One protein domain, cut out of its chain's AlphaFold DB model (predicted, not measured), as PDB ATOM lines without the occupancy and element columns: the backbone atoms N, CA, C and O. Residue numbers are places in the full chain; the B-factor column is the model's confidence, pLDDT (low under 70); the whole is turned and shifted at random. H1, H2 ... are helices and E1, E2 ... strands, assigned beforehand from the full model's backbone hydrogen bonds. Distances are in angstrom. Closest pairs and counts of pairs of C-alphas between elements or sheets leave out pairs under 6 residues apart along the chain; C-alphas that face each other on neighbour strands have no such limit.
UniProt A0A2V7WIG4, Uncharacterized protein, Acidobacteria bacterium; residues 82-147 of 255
ATOM      1  N   ASP A  82      27.750 -20.685 -47.781       95.50
ATOM      2  CA  ASP A  82      28.650 -20.352 -48.873       95.50
ATOM      3  C   ASP A  82      28.106 -19.163 -49.652       95.50
ATOM      4  O   ASP A  82      26.944 -19.170 -50.058       95.50
ATOM      5  N   VAL A  83      28.944 -18.147 -49.838       94.50
ATOM      6  CA  VAL A  83      28.633 -16.964 -50.643       94.50
ATOM      7  C   VAL A  83      29.594 -16.942 -51.807       94.50
ATOM      8  O   VAL A  83      30.798 -16.857 -51.594       94.50
ATOM      9  N   TRP A  84      29.090 -16.985 -53.026       90.88
ATOM     10  CA  TRP A  84      29.922 -16.877 -54.215       90.88
ATOM     11  C   TRP A  84      29.317 -15.870 -55.185       90.88
ATOM     12  O   TRP A  84      28.117 -15.592 -55.162       90.88
ATOM     13  N   ILE A  85      30.191 -15.285 -55.995       87.31
ATOM     14  CA  ILE A  85      29.852 -14.291 -57.007       87.31
ATOM     15  C   ILE A  85      30.109 -14.970 -58.350       87.31
ATOM     16  O   ILE A  85      31.193 -15.512 -58.561       87.31
ATOM     17  N   SER A  86      29.089 -15.029 -59.204       82.44
ATOM     18  CA  SER A  86      29.189 -15.601 -60.543       82.44
ATOM     19  C   SER A  86      29.960 -14.650 -61.447       82.44
ATOM     20  O   SER A  86      29.500 -13.538 -61.687       82.44
ATOM     21  N   ASP A  87      31.084 -15.105 -61.997       77.12
ATOM     22  CA  ASP A  87      31.844 -14.337 -62.995       77.12
ATOM     23  C   ASP A  87      31.112 -14.246 -64.352       77.12
ATOM     24  O   ASP A  87      31.466 -13.418 -65.190       77.12
ATOM     25  N   GLU A  88      30.129 -15.120 -64.607       79.06
ATOM     26  CA  GLU A  88      29.428 -15.193 -65.901       79.06
ATOM     27  C   GLU A  88      28.165 -14.323 -65.947       79.06
ATOM     28  O   GLU A  88      27.856 -13.758 -66.996       79.06
ATOM     29  N   ASP A  89      27.465 -14.192 -64.817       79.25
ATOM     30  CA  ASP A  89      26.130 -13.580 -64.755       79.25
ATOM     31  C   ASP A  89      26.043 -12.384 -63.784       79.25
ATOM     32  O   ASP A  89      24.957 -11.842 -63.582       79.25
ATOM     33  N   ASP A  90      27.157 -11.973 -63.158       77.94
ATOM     34  CA  ASP A  90      27.208 -10.948 -62.095       77.94
ATOM     35  C   ASP A  90      26.224 -11.220 -60.931       77.94
ATOM     36  O   ASP A  90      25.791 -10.317 -60.206       77.94
ATOM     37  N   GLU A  91      25.847 -12.486 -60.728       85.31
ATOM     38  CA  GLU A  91      24.916 -12.899 -59.679       85.31
ATOM     39  C   GLU A  91      25.650 -13.230 -58.375       85.31
ATOM     40  O   GLU A  91      26.654 -13.941 -58.363       85.31
ATOM     41  N   VAL A  92      25.106 -12.770 -57.247       89.25
ATOM     42  CA  VAL A  92      25.563 -13.180 -55.913       89.25
ATOM     43  C   VAL A  92      24.649 -14.279 -55.395       89.25
ATOM     44  O   VAL A  92      23.446 -14.074 -55.223       89.25
ATOM     45  N   ALA A  93      25.226 -15.435 -55.090       91.00
ATOM     46  CA  ALA A  93      24.499 -16.570 -54.554       91.00
ATOM     47  C   ALA A  93      24.945 -16.873 -53.124       91.00
ATOM     48  O   ALA A  93      26.115 -17.136 -52.850       91.00
ATOM     49  N   LEU A  94      23.972 -16.884 -52.216       93.75
ATOM     50  CA  LEU A  94      24.122 -17.385 -50.859       93.75
ATOM     51  C   LEU A  94      23.455 -18.758 -50.770       93.75
ATOM     52  O   LEU A  94      22.251 -18.902 -50.986       93.75
ATOM     53  N   THR A  95      24.235 -19.766 -50.410       94.75
ATOM     54  CA  THR A  95      23.773 -21.142 -50.232       94.75
ATOM     55  C   THR A  95      24.151 -21.655 -48.851       94.75
ATOM     56  O   THR A  95      24.986 -21.082 -48.154       94.75
ATOM     57  N   GLY A  96      23.513 -22.735 -48.412       96.00
ATOM     58  CA  GLY A  96      23.840 -23.330 -47.128       96.00
ATOM     59  C   GLY A  96      23.093 -24.620 -46.861       96.00
ATOM     60  O   GLY A  96      22.117 -24.958 -47.535       96.00
ATOM     61  N   THR A  97      23.547 -25.349 -45.846       97.56
ATOM     62  CA  THR A  97      22.791 -26.482 -45.305       97.56
ATOM     63  C   THR A  97      21.531 -25.991 -44.599       97.56
ATOM     64  O   THR A  97      21.393 -24.810 -44.281       97.56
ATOM     65  N   ARG A  98      20.609 -26.908 -44.285       97.19
ATOM     66  CA  ARG A  98      19.425 -26.590 -43.473       97.19
ATOM     67  C   ARG A  98      19.814 -25.877 -42.171       97.19
ATOM     68  O   ARG A  98      19.189 -24.889 -41.802       97.19
ATOM     69  N   GLU A  99      20.840 -26.376 -41.487       97.12
ATOM     70  CA  GLU A  99      21.352 -25.807 -40.242       97.12
ATOM     71  C   GLU A  99      22.060 -24.465 -40.464       97.12
ATOM     72  O   GLU A  99      21.927 -23.581 -39.626       97.12
ATOM     73  N   GLY A 100      22.773 -24.292 -41.584       96.19
ATOM     74  CA  GLY A 100      23.415 -23.024 -41.944       96.19
ATOM     75  C   GLY A 100      22.397 -21.924 -42.223       96.19
ATOM     76  O   GLY A 100      22.496 -20.832 -41.670       96.19
ATOM     77  N   ILE A 101      21.356 -22.240 -42.995       96.38
ATOM     78  CA  ILE A 101      20.249 -21.318 -43.267       96.38
ATOM     79  C   ILE A 101      19.519 -20.957 -41.968       96.38
ATOM     80  O   ILE A 101      19.227 -19.787 -41.742       96.38
ATOM     81  N   GLN A 102      19.259 -21.930 -41.084       95.56
ATOM     82  CA  GLN A 102      18.651 -21.636 -39.782       95.56
ATOM     83  C   GLN A 102      19.544 -20.726 -38.929       95.56
ATOM     84  O   GLN A 102      19.047 -19.767 -38.348       95.56
ATOM     85  N   TYR A 103      20.852 -20.985 -38.890       93.75
ATOM     86  CA  TYR A 103      21.807 -20.137 -38.180       93.75
ATOM     87  C   TYR A 103      21.790 -18.695 -38.708       93.75
ATOM     88  O   TYR A 103      21.729 -17.756 -37.919       93.75
ATOM     89  N   LEU A 104      21.748 -18.509 -40.031       94.44
ATOM     90  CA  LEU A 104      21.621 -17.184 -40.635       94.44
ATOM     91  C   LEU A 104      20.300 -16.492 -40.262       94.44
ATOM     92  O   LEU A 104      20.299 -15.302 -39.962       94.44
ATOM     93  N   ILE A 105      19.181 -17.220 -40.246       94.50
ATOM     94  CA  ILE A 105      17.882 -16.686 -39.799       94.50
ATOM     95  C   ILE A 105      17.962 -16.217 -38.343       94.50
ATOM     96  O   ILE A 105      17.424 -15.158 -38.007       94.50
ATOM     97  N   ASP A 106      18.631 -16.984 -37.485       91.62
ATOM     98  CA  ASP A 106      18.796 -16.644 -36.076       91.62
ATOM     99  C   ASP A 106      19.672 -15.389 -35.920       91.62
ATOM    100  O   ASP A 106      19.294 -14.479 -35.181       91.62
ATOM    101  N   LEU A 107      20.776 -15.282 -36.673       90.06
ATOM    102  CA  LEU A 107      21.621 -14.081 -36.730       90.06
ATOM    103  C   LEU A 107      20.833 -12.851 -37.194       90.06
ATOM    104  O   LEU A 107      20.844 -11.825 -36.519       90.06
ATOM    105  N   LEU A 108      20.093 -12.958 -38.302       91.81
ATOM    106  CA  LEU A 108      19.265 -11.866 -38.825       91.81
ATOM    107  C   LEU A 108      18.144 -11.474 -37.856       91.81
ATOM    108  O   LEU A 108      17.793 -10.301 -37.760       91.81
ATOM    109  N   SER A 109      17.589 -12.433 -37.114       89.31
ATOM    110  CA  SER A 109      16.580 -12.154 -36.087       89.31
ATOM    111  C   SER A 109      17.179 -11.385 -34.911       89.31
ATOM    112  O   SER A 109      16.577 -10.415 -34.458       89.31
ATOM    113  N   GLN A 110      18.376 -11.769 -34.454       83.38
ATOM    114  CA  GLN A 110      19.109 -11.019 -33.428       83.38
ATOM    115  C   GLN A 110      19.455  -9.610 -33.907       83.38
ATOM    116  O   GLN A 110      19.271  -8.649 -33.167       83.38
ATOM    117  N   LEU A 111      19.910  -9.486 -35.154       85.12
ATOM    118  CA  LEU A 111      20.243  -8.210 -35.768       85.12
ATOM    119  C   LEU A 111      19.006  -7.302 -35.859       85.12
ATOM    120  O   LEU A 111      19.064  -6.155 -35.430       85.12
ATOM    121  N   ARG A 112      17.861  -7.832 -36.313       86.12
ATOM    122  CA  ARG A 112      16.561  -7.135 -36.336       86.12
ATOM    123  C   ARG A 112      16.152  -6.627 -34.951       86.12
ATOM    124  O   ARG A 112      15.676  -5.500 -34.839       86.12
ATOM    125  N   ASP A 113      16.301  -7.466 -33.929       81.56
ATOM    126  CA  ASP A 113      15.831  -7.186 -32.568       81.56
ATOM    127  C   ASP A 113      16.833  -6.354 -31.744       81.56
ATOM    128  O   ASP A 113      16.493  -5.879 -30.657       81.56
ATOM    129  N   ALA A 114      18.055  -6.148 -32.248       76.12
ATOM    130  CA  ALA A 114      19.045  -5.286 -31.617       76.12
ATOM    131  C   ALA A 114      18.503  -3.852 -31.498       76.12
ATOM    132  O   ALA A 114      17.926  -3.318 -32.443       76.12
ATOM    133  N   GLY A 115      18.696  -3.201 -30.349       68.19
ATOM    134  CA  GLY A 115      18.258  -1.811 -30.147       68.19
ATOM    135  C   GLY A 115      19.083  -0.796 -30.945       68.19
ATOM    136  O   GLY A 115      18.557   0.214 -31.408       68.19
ATOM    137  N   ASP A 116      20.361  -1.098 -31.157       68.94
ATOM    138  CA  ASP A 116      21.327  -0.238 -31.834       68.94
ATOM    139  C   ASP A 116      21.222  -0.395 -33.367       68.94
ATOM    140  O   ASP A 116      21.179  -1.530 -33.863       68.94
ATOM    141  N   PRO A 117      21.048   0.699 -34.128       66.31
ATOM    142  CA  PRO A 117      20.857   0.636 -35.569       66.31
ATOM    143  C   PRO A 117      22.134   0.404 -36.378       66.31
ATOM    144  O   PRO A 117      21.974  -0.038 -37.498       66.31
ATOM    145  N   GLU A 118      23.343   0.610 -35.842       67.69
ATOM    146  CA  GLU A 118      24.619   0.451 -36.587       67.69
ATOM    147  C   GLU A 118      25.310  -0.903 -36.322       67.69
ATOM    148  O   GLU A 118      26.524  -1.087 -36.471       67.69
ATOM    149  N   GLN A 119      24.534  -1.874 -35.852       73.19
ATOM    150  CA  GLN A 119      25.044  -3.196 -35.533       73.19
ATOM    151  C   GLN A 119      25.305  -4.001 -36.799       73.19
ATOM    152  O   GLN A 119      24.553  -3.928 -37.773       73.19
ATOM    153  N   HIS A 120      26.348  -4.822 -36.754       80.62
ATOM    154  CA  HIS A 120      26.699  -5.681 -37.866       80.62
ATOM    155  C   HIS A 120      27.296  -7.008 -37.401       80.62
ATOM    156  O   HIS A 120      27.684  -7.160 -36.245       80.62
ATOM    157  N   ILE A 121      27.303  -7.987 -38.301       82.25
ATOM    158  CA  ILE A 121      27.814  -9.341 -38.064       82.25
ATOM    159  C   ILE A 121      28.767  -9.685 -39.201       82.25
ATOM    160  O   ILE A 121      28.382  -9.552 -40.368       82.25
ATOM    161  N   HIS A 122      29.972 -10.152 -38.869       82.69
ATOM    162  CA  HIS A 122      30.946 -10.614 -39.854       82.69
ATOM    163  C   HIS A 122      30.873 -12.133 -40.009       82.69
ATOM    164  O   HIS A 122      30.856 -12.895 -39.045       82.69
ATOM    165  N   LEU A 123      30.822 -12.581 -41.257       86.12
ATOM    166  CA  LEU A 123      30.944 -13.979 -41.644       86.12
ATOM    167  C   LEU A 123      32.135 -14.088 -42.595       86.12
ATOM    168  O   LEU A 123      32.016 -13.914 -43.813       86.12
ATOM    169  N   ASP A 124      33.298 -14.333 -42.000       82.31
ATOM    170  CA  ASP A 124      34.576 -14.362 -42.700       82.31
ATOM    171  C   ASP A 124      34.788 -15.669 -43.462       82.31
ATOM    172  O   ASP A 124      34.489 -16.768 -42.989       82.31
ATOM    173  N   ARG A 125      35.393 -15.556 -44.644       88.06
ATOM    174  CA  ARG A 125      35.857 -16.688 -45.444       88.06
ATOM    175  C   ARG A 125      36.723 -17.635 -44.612       88.06
ATOM    176  O   ARG A 125      37.604 -17.203 -43.871       88.06
ATOM    177  N   ALA A 126      36.537 -18.940 -44.828       82.56
ATOM    178  CA  ALA A 126      37.271 -20.010 -44.146       82.56
ATOM    179  C   ALA A 126      37.108 -20.028 -42.609       82.56
ATOM    180  O   ALA A 126      37.835 -20.744 -41.917       82.56
ATOM    181  N   VAL A 127      36.133 -19.288 -42.074       85.38
ATOM    182  CA  VAL A 127      35.718 -19.345 -40.673       85.38
ATOM    183  C   VAL A 127      34.315 -19.926 -40.623       85.38
ATOM    184  O   VAL A 127      33.423 -19.463 -41.325       85.38
ATOM    185  N   LEU A 128      34.091 -20.946 -39.791       86.31
ATOM    186  CA  LEU A 128      32.761 -21.547 -39.670       86.31
ATOM    187  C   LEU A 128      31.714 -20.478 -39.293       86.31
ATOM    188  O   LEU A 128      31.969 -19.710 -38.366       86.31
ATOM    189  N   PRO A 129      30.530 -20.456 -39.934       92.69
ATOM    190  CA  PRO A 129      29.973 -21.468 -40.849       92.69
ATOM    191  C   PRO A 129      30.411 -21.369 -42.323       92.69
ATOM    192  O   PRO A 129      29.958 -22.184 -43.125       92.69
ATOM    193  N   MET A 130      31.224 -20.387 -42.705       94.50
ATOM    194  CA  MET A 130      31.604 -20.133 -44.098       94.50
ATOM    195  C   MET A 130      32.574 -21.190 -44.632       94.50
ATOM    196  O   MET A 130      33.389 -21.749 -43.890       94.50
ATOM    197  N   THR A 131      32.514 -21.456 -45.939       91.62
ATOM    198  CA  THR A 131      33.477 -22.347 -46.596       91.62
ATOM    199  C   THR A 131      34.760 -21.607 -46.985       91.62
ATOM    200  O   THR A 131      34.852 -20.378 -46.954       91.62
ATOM    201  N   GLU A 132      35.793 -22.359 -47.371       90.31
ATOM    202  CA  GLU A 132      37.051 -21.792 -47.878       90.31
ATOM    203  C   GLU A 132      36.903 -21.084 -49.229       90.31
ATOM    204  O   GLU A 132      37.775 -20.294 -49.598       90.31
ATOM    205  N   ASN A 133      35.833 -21.370 -49.972       87.56
ATOM    206  CA  ASN A 133      35.578 -20.780 -51.283       87.56
ATOM    207  C   ASN A 133      34.641 -19.574 -51.209       87.56
ATOM    208  O   ASN A 133      34.473 -18.887 -52.212       87.56
ATOM    209  N   SER A 134      34.068 -19.300 -50.037       91.00
ATOM    210  CA  SER A 134      33.148 -18.187 -49.882       91.00
ATOM    211  C   SER A 134      33.847 -16.831 -49.994       91.00
ATOM    212  O   SER A 134      34.994 -16.663 -49.571       91.00
ATOM    213  N   ALA A 135      33.117 -15.831 -50.474       90.19
ATOM    214  CA  ALA A 135      33.391 -14.431 -50.197       90.19
ATOM    215  C   ALA A 135      33.042 -14.091 -48.735       90.19
ATOM    216  O   ALA A 135      32.213 -14.757 -48.109       90.19
ATOM    217  N   ASN A 136      33.660 -13.035 -48.203       86.44
ATOM    218  CA  ASN A 136      33.268 -12.475 -46.910       86.44
ATOM    219  C   ASN A 136      31.860 -11.882 -47.012       86.44
ATOM    220  O   ASN A 136      31.525 -11.246 -48.014       86.44
ATOM    221  N   LEU A 137      31.063 -12.048 -45.959       88.00
ATOM    222  CA  LEU A 137      29.730 -11.465 -45.864       88.00
ATOM    223  C   LEU A 137      29.622 -10.639 -44.588       88.00
ATOM    224  O   LEU A 137      29.924 -11.123 -43.502       88.00
ATOM    225  N   VAL A 138      29.143  -9.405 -44.724       86.69
ATOM    226  CA  VAL A 138      28.825  -8.543 -43.587       86.69
ATOM    227  C   VAL A 138      27.337  -8.235 -43.617       86.69
ATOM    228  O   VAL A 138      26.804  -7.796 -44.636       86.69
ATOM    229  N   LEU A 139      26.655  -8.500 -42.506       87.25
ATOM    230  CA  LEU A 139      25.230  -8.229 -42.343       87.25
ATOM    231  C   LEU A 139      25.074  -6.953 -41.527       87.25
ATOM    232  O   LEU A 139      25.446  -6.953 -40.360       87.25
ATOM    233  N   PHE A 140      24.511  -5.901 -42.118       84.12
ATOM    234  CA  PHE A 140      24.246  -4.637 -41.432       84.12
ATOM    235  C   PHE A 140      22.769  -4.510 -41.074       84.12
ATOM    236  O   PHE A 140      21.884  -4.800 -41.886       84.12
ATOM    237  N   LYS A 141      22.502  -4.054 -39.850       84.00
ATOM    238  CA  LYS A 141      21.291  -3.289 -39.582       84.00
ATOM    239  C   LYS A 141      21.611  -1.843 -39.932       84.00
ATOM    240  O   LYS A 141      22.724  -1.400 -39.698       84.00
ATOM    241  N   GLU A 142      20.641  -1.159 -40.514       83.88
ATOM    242  CA  GLU A 142      20.738   0.254 -40.860       83.88
ATOM    243  C   GLU A 142      19.436   0.946 -40.455       83.88
ATOM    244  O   GLU A 142      18.381   0.304 -40.334       83.88
ATOM    245  N   GLU A 143      19.489   2.258 -40.242       79.69
ATOM    246  CA  GLU A 143      18.280   3.055 -40.043       79.69
ATOM    247  C   GLU A 143      17.489   3.206 -41.351       79.69
ATOM    248  O   GLU A 143      18.036   3.200 -42.451       79.69
ATOM    249  N   GLU A 144      16.172   3.413 -41.250       78.12
ATOM    250  CA  GLU A 144      15.305   3.663 -42.417       78.12
ATOM    251  C   GLU A 144      15.784   4.865 -43.251       78.12
ATOM    252  O   GLU A 144      15.602   4.931 -44.469       78.12
ATOM    253  N   THR A 145      16.454   5.803 -42.592       74.50
ATOM    254  CA  THR A 145      17.050   6.992 -43.185       74.50
ATOM    255  C   THR A 145      18.183   6.690 -44.171       74.50
ATOM    256  O   THR A 145      18.340   7.451 -45.127       74.50
ATOM    257  N   TRP A 146      18.904   5.573 -44.002       74.50
ATOM    258  CA  TRP A 146      19.935   5.087 -44.930       74.50
ATOM    259  C   TRP A 146      19.343   4.713 -46.294       74.50
ATOM    260  O   TRP A 146      19.912   5.016 -47.339       74.50
ATOM    261  N   PHE A 147      18.158   4.098 -46.296       78.00
ATOM    262  CA  PHE A 147      17.497   3.617 -47.516       78.00
ATOM    263  C   PHE A 147      16.633   4.675 -48.196       78.00
ATOM    264  O   PHE A 147      16.453   4.653 -49.412       78.00
TER     265      PHE A 147
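This is residues 82 to 147 of the 255 residues of an uncharacterized protein of Acidobacteria bacterium (UniProt A0A2V7WIG4). A two-strand hairpin, E1 and E2, stands crosswise at one end of a layer in which the long helix H1 packs, with residues 104 to 112, on a second hairpin, E3 and E4. Residues 86 to 91 stick out, and little H2 is at the other end. The 66 printed residues run E1 E2 H1 E3 E4 H2, both sheets antiparallel, class mixed; only just loose, close to compact, radius of gyration of the C-alphas 13.2 A, spans 36 by 26 by 18 A.

E1 is residues 82 to 85, from C-alpha 82 at (28.650, -20.352, -48.873), and E2 92 to 96, 13.5 A. H1 is 98 to 113, 22.5 A. E3 is 120 to 123, E4 137 to 140, and H2 144 to 147, ending at C-alpha 147 (17.497, 3.617, -47.516).

In hairpin E1 and E2, N 82 and O 95 are 2.8 A apart, within hydrogen-bond range. In hairpin E3 and E4, N 123 and O 137 are 2.8 A apart, also within range. The closest C-alphas of H1 and E3, Leu 111 and His 120, are 7.2 A apart. H1 and H2 are apart. Every O i to N i+4 pair of H1 is within range; H2 is too short for one.

The farthest C-alphas, Glu 88 and Gly 115, are 39.8 A apart. The printed part has no cut; E3 to E4 is a long link. Residues 115 to 118 are under pLDDT 70.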